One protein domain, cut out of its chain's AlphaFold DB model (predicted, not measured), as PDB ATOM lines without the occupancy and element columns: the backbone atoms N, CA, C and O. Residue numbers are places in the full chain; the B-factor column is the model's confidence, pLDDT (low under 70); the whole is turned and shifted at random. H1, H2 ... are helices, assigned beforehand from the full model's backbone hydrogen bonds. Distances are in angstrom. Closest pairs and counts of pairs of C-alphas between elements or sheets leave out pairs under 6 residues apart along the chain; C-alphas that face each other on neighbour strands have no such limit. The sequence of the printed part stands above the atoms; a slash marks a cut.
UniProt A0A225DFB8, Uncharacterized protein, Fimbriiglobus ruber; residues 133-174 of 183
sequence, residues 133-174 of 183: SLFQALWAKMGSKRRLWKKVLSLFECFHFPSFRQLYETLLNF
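What this domain is: This is residues 133 to 174 of the 183 residues of an uncharacterized protein of Fimbriiglobus ruber (UniProt A0A225DFB8). Three helices pack together as a triangle: the longest, H2, makes one side, and the two shorter ones, H1 and H3, are both set crosswise to it and touch each other. H1 meets H2 at a corner near the first end of H2, while H3, reached by a link that folds back from the last end of H2, crosses H2 at residues 151 to 156. The printed part has 42 residues with three named helices, in the order H1, H2, H3, and no named strand; its class is all helix. It is compact, with a radius of gyration of the C-alphas of 9.5 A, and the C-alphas span 25 by 18 by 14 A.

Where its parts are: Start at C-alpha 133, at (34.838, 22.606, 49.898), where H1 begins; it takes residues 133 to 142 and measures 14.2 A from first to last C-alpha. Pass residues 143 and 144 and find C-alpha 145 at (22.824, 27.938, 43.792), the first of H2, which takes residues 145 to 158 and measures 19.9 A. After residues 159 to 163 comes H3, residues 164 to 173, 14.1 A from first to last C-alpha; find its last C-alpha, 173, at (30.551, 34.037, 58.342).

How they stand to each other: Look first where H1 ends: H1 and H2 touch only at the corner by their link, and the closest C-alphas are those of Met 142 and Leu 148, 5.7 A apart. H2 touches H1 with residues 145 to 148 alone. The two lines are about perpendicular, at 79 degrees. Farther along H2, residues 151 to 156 alone touch H3, and the closest C-alphas are those of Leu 155 and Leu 167, 7.2 A apart. H2 and H3 are only just about perpendicular, at 70.2 degrees. Then compare H1 with H3: they touch, with 9 pairs of C-alphas within 8 A, the closest being those of Leu 138 and Leu 172 at 5.8 A. They run the same way at a steep tilt of 42 degrees. In the backbones of H1, H2 and H3, every O i to N i+4 pair is within hydrogen-bond range.

The domain as a whole: The two C-alphas farthest apart are those of Gly 143 and Pro 162, 26.2 A from each other; look for them in the two links. Both links are tight: H1 to H2 has 2 residues between the helices, and H2 to H3 has 5. The printed part has no cut. In the B-factor column the mean pLDDT of the printed part of this model is 93.1, and no printed residue is under 70.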
ATOM      1  N   SER A 133      35.508  22.848  48.613       95.56
ATOM      2  CA  SER A 133      34.838  22.606  49.898       95.56
ATOM      3  C   SER A 133      34.211  23.866  50.516       95.56
ATOM      4  O   SER A 133      33.158  23.780  51.154       95.56
ATOM      5  N   LEU A 134      34.800  25.048  50.301       95.00
ATOM      6  CA  LEU A 134      34.257  26.313  50.792       95.00
ATOM      7  C   LEU A 134      32.997  26.689  50.005       95.00
ATOM      8  O   LEU A 134      31.985  27.077  50.598       95.00
ATOM      9  N   PHE A 135      33.021  26.508  48.685       93.94
ATOM     10  CA  PHE A 135      31.834  26.683  47.849       93.94
ATOM     11  C   PHE A 135      30.713  25.705  48.240       93.94
ATOM     12  O   PHE A 135      29.553  26.107  48.349       93.94
ATOM     13  N   GLN A 136      31.041  24.437  48.504       95.00
ATOM     14  CA  GLN A 136      30.075  23.427  48.955       95.00
ATOM     15  C   GLN A 136      29.434  23.800  50.298       95.00
ATOM     16  O   GLN A 136      28.208  23.753  50.428       95.00
ATOM     17  N   ALA A 137      30.235  24.243  51.270       95.00
ATOM     18  CA  ALA A 137      29.740  24.709  52.563       95.00
ATOM     19  C   ALA A 137      28.810  25.927  52.414       95.00
ATOM     20  O   ALA A 137      27.744  25.995  53.034       95.00
ATOM     21  N   LEU A 138      29.169  26.873  51.543       94.31
ATOM     22  CA  LEU A 138      28.316  28.011  51.211       94.31
ATOM     23  C   LEU A 138      27.008  27.588  50.555       94.31
ATOM     24  O   LEU A 138      25.950  28.121  50.899       94.31
ATOM     25  N   TRP A 139      27.052  26.644  49.619       94.50
ATOM     26  CA  TRP A 139      25.848  26.157  48.960       94.50
ATOM     27  C   TRP A 139      24.927  25.481  49.978       94.50
ATOM     28  O   TRP A 139      23.743  25.831  50.036       94.50
ATOM     29  N   ALA A 140      25.465  24.643  50.866       94.31
ATOM     30  CA  ALA A 140      24.708  24.062  51.973       94.31
ATOM     31  C   ALA A 140      24.057  25.146  52.857       94.31
ATOM     32  O   ALA A 140      22.860  25.077  53.137       94.31
ATOM     33  N   LYS A 141      24.797  26.206  53.215       93.38
ATOM     34  CA  LYS A 141      24.273  27.341  54.003       93.38
ATOM     35  C   LYS A 141      23.169  28.123  53.278       93.38
ATOM     36  O   LYS A 141      22.223  28.597  53.908       93.38
ATOM     37  N   MET A 142      23.289  28.323  51.966       92.31
ATOM     38  CA  MET A 142      22.354  29.148  51.186       92.31
ATOM     39  C   MET A 142      21.103  28.382  50.736       92.31
ATOM     40  O   MET A 142      20.077  29.008  50.455       92.31
ATOM     41  N   GLY A 143      21.177  27.053  50.642       92.75
ATOM     42  CA  GLY A 143      20.092  26.157  50.229       92.75
ATOM     43  C   GLY A 143      19.844  26.093  48.715       92.75
ATOM     44  O   GLY A 143      19.294  25.111  48.227       92.75
ATOM     45  N   SER A 144      20.266  27.094  47.932       90.38
ATOM     46  CA  SER A 144      20.200  27.042  46.464       90.38
ATOM     47  C   SER A 144      21.343  27.798  45.786       90.38
ATOM     48  O   SER A 144      21.776  28.851  46.262       90.38
ATOM     49  N   LYS A 145      21.784  27.297  44.621       87.69
ATOM     50  CA  LYS A 145      22.824  27.938  43.792       87.69
ATOM     51  C   LYS A 145      22.433  29.354  43.374       87.69
ATOM     52  O   LYS A 145      23.240  30.267  43.479       87.69
ATOM     53  N   ARG A 146      21.167  29.564  42.986       87.50
ATOM     54  CA  ARG A 146      20.644  30.889  42.613       87.50
ATOM     55  C   ARG A 146      20.837  31.908  43.736       87.50
ATOM     56  O   ARG A 146      21.236  33.041  43.487       87.50
ATOM     57  N   ARG A 147      20.551  31.516  44.984       90.50
ATOM     58  CA  ARG A 147      20.725  32.399  46.141       90.50
ATOM     59  C   ARG A 147      22.197  32.645  46.454       90.50
ATOM     60  O   ARG A 147      22.537  33.786  46.755       90.50
ATOM     61  N   LEU A 148      23.037  31.610  46.376       92.62
ATOM     62  CA  LEU A 148      24.484  31.738  46.542       92.62
ATOM     63  C   LEU A 148      25.047  32.752  45.546       92.62
ATOM     64  O   LEU A 148      25.611  33.754  45.974       92.62
ATOM     65  N   TRP A 149      24.819  32.550  44.248       90.81
ATOM     66  CA  TRP A 149      25.346  33.425  43.201       90.81
ATOM     67  C   TRP A 149      24.839  34.854  43.325       90.81
ATOM     68  O   TRP A 149      25.632  35.787  43.248       90.81
ATOM     69  N   LYS A 150      23.551  35.044  43.640       92.38
ATOM     70  CA  LYS A 150      23.012  36.382  43.911       92.38
ATOM     71  C   LYS A 150      23.767  37.082  45.046       92.38
ATOM     72  O   LYS A 150      24.009  38.276  44.965       92.38
ATOM     73  N   LYS A 151      24.131  36.358  46.111       93.19
ATOM     74  CA  LYS A 151      24.860  36.918  47.258       93.19
ATOM     75  C   LYS A 151      26.339  37.161  46.971       93.19
ATOM     76  O   LYS A 151      26.858  38.175  47.427       93.19
ATOM     77  N   VAL A 152      26.976  36.270  46.212       93.31
ATOM     78  CA  VAL A 152      28.339  36.470  45.703       93.31
ATOM     79  C   VAL A 152      28.394  37.737  44.861       93.31
ATOM     80  O   VAL A 152      29.194  38.615  45.164       93.31
ATOM     81  N   LEU A 153      27.482  37.874  43.893       92.81
ATOM     82  CA  LEU A 153      27.395  39.049  43.033       92.81
ATOM     83  C   LEU A 153      27.169  40.331  43.845       92.81
ATOM     84  O   LEU A 153      27.912  41.285  43.671       92.81
ATOM     85  N   SER A 154      26.234  40.335  44.804       93.62
ATOM     86  CA  SER A 154      26.000  41.521  45.645       93.62
ATOM     87  C   SER A 154      27.242  41.972  46.420       93.62
ATOM     88  O   SER A 154      27.490  43.165  46.529       93.62
ATOM     89  N   LEU A 155      28.023  41.049  46.990       93.31
ATOM     90  CA  LEU A 155      29.252  41.429  47.694       93.31
ATOM     91  C   LEU A 155      30.339  41.892  46.733       93.31
ATOM     92  O   LEU A 155      31.039  42.845  47.049       93.31
ATOM     93  N   PHE A 156      30.456  41.233  45.583       93.56
ATOM     94  CA  PHE A 156      31.407  41.601  44.541       93.56
ATOM     95  C   PHE A 156      31.146  43.014  43.998       93.56
ATOM     96  O   PHE A 156      32.083  43.769  43.772       93.56
ATOM     97  N   GLU A 157      29.876  43.393  43.833       93.94
ATOM     98  CA  GLU A 157      29.475  44.728  43.371       93.94
ATOM     99  C   GLU A 157      29.629  45.809  44.453       93.94
ATOM    100  O   GLU A 157      29.891  46.966  44.132       93.94
ATOM    101  N   CYS A 158      29.461  45.462  45.735       94.31
ATOM    102  CA  CYS A 158      29.496  46.436  46.831       94.31
ATOM    103  C   CYS A 158      30.873  46.613  47.485       94.31
ATOM    104  O   CYS A 158      31.109  47.646  48.110       94.31
ATOM    105  N   PHE A 159      31.763  45.622  47.402       94.31
ATOM    106  CA  PHE A 159      33.025  45.619  48.142       94.31
ATOM    107  C   PHE A 159      34.178  45.084  47.296       94.31
ATOM    108  O   PHE A 159      34.032  44.147  46.515       94.31
ATOM    109  N   HIS A 160      35.367  45.641  47.519       94.56
ATOM    110  CA  HIS A 160      36.595  45.109  46.950       94.56
ATOM    111  C   HIS A 160      37.161  44.005  47.848       94.56
ATOM    112  O   HIS A 160      37.446  44.242  49.022       94.56
ATOM    113  N   PHE A 161      37.358  42.812  47.284       93.88
ATOM    114  CA  PHE A 161      38.020  41.695  47.954       93.88
ATOM    115  C   PHE A 161      39.327  41.351  47.234       93.88
ATOM    116  O   PHE A 161      39.336  41.279  46.005       93.88
ATOM    117  N   PRO A 162      40.413  41.044  47.962       94.06
ATOM    118  CA  PRO A 162      41.683  40.649  47.357       94.06
ATOM    119  C   PRO A 162      41.655  39.220  46.784       94.06
ATOM    120  O   PRO A 162      42.581  38.822  46.086       94.06
ATOM    121  N   SER A 163      40.623  38.419  47.089       94.69
ATOM    122  CA  SER A 163      40.400  37.101  46.479       94.69
ATOM    123  C   SER A 163      38.954  36.618  46.640       94.69
ATOM    124  O   SER A 163      38.254  37.008  47.579       94.69
ATOM    125  N   PHE A 164      38.534  35.680  45.780       91.75
ATOM    126  CA  PHE A 164      37.253  34.975  45.924       91.75
ATOM    127  C   PHE A 164      37.143  34.201  47.239       91.75
ATOM    128  O   PHE A 164      36.063  34.136  47.817       91.75
ATOM    129  N   ARG A 165      38.261  33.679  47.761       94.56
ATOM    130  CA  ARG A 165      38.283  32.997  49.059       94.56
ATOM    131  C   ARG A 165      37.800  33.909  50.183       94.56
ATOM    132  O   ARG A 165      36.924  33.509  50.940       94.56
ATOM    133  N   GLN A 166      38.308  35.140  50.257       94.88
ATOM    134  CA  GLN A 166      37.869  36.089  51.288       94.88
ATOM    135  C   GLN A 166      36.407  36.503  51.111       94.88
ATOM    136  O   GLN A 166      35.681  36.628  52.098       94.88
ATOM    137  N   LEU A 167      35.948  36.670  49.869       95.12
ATOM    138  CA  LEU A 167      34.534  36.921  49.578       95.12
ATOM    139  C   LEU A 167      33.661  35.768  50.104       95.12
ATOM    140  O   LEU A 167      32.665  35.993  50.797       95.12
ATOM    141  N   TYR A 168      34.051  34.527  49.816       95.06
ATOM    142  CA  TYR A 168      33.338  33.329  50.241       95.06
ATOM    143  C   TYR A 168      33.362  33.127  51.761       95.06
ATOM    144  O   TYR A 168      32.316  32.873  52.356       95.06
ATOM    145  N   GLU A 169      34.510  33.308  52.416       95.00
ATOM    146  CA  GLU A 169      34.626  33.265  53.879       95.00
ATOM    147  C   GLU A 169      33.750  34.347  54.533       95.00
ATOM    148  O   GLU A 169      33.035  34.071  55.498       95.00
ATOM    149  N   THR A 170      33.707  35.552  53.957       93.75
ATOM    150  CA  THR A 170      32.824  36.635  54.418       93.75
ATOM    151  C   THR A 170      31.352  36.226  54.334       93.75
ATOM    152  O   THR A 170      30.611  36.390  55.303       93.75
ATOM    153  N   LEU A 171      30.912  35.626  53.222       93.38
ATOM    154  CA  LEU A 171      29.547  35.090  53.093       93.38
ATOM    155  C   LEU A 171      29.245  33.973  54.088       93.38
ATOM    156  O   LEU A 171      28.134  33.889  54.634       93.38
ATOM    157  N   LEU A 172      30.215  33.087  54.300       93.62
ATOM    158  CA  LEU A 172      30.055  31.937  55.173       93.62
ATOM    159  C   LEU A 172      29.927  32.383  56.630       93.62
ATOM    160  O   LEU A 172      29.115  31.824  57.363       93.62
ATOM    161  N   ASN A 173      30.610  33.460  57.004       90.75
ATOM    162  CA  ASN A 173      30.551  34.037  58.342       90.75
ATOM    163  C   ASN A 173      29.430  35.071  58.512       90.75
ATOM    164  O   ASN A 173      29.056  35.379  59.641       90.75
ATOM    165  N   PHE A 174      28.834  35.567  57.420       84.56
ATOM    166  CA  PHE A 174      27.750  36.546  57.489       84.56
ATOM    167  C   PHE A 174      26.563  36.002  58.294       84.56
ATOM    168  O   PHE A 174      25.915  35.021  57.898       84.56
TER     169      PHE A 174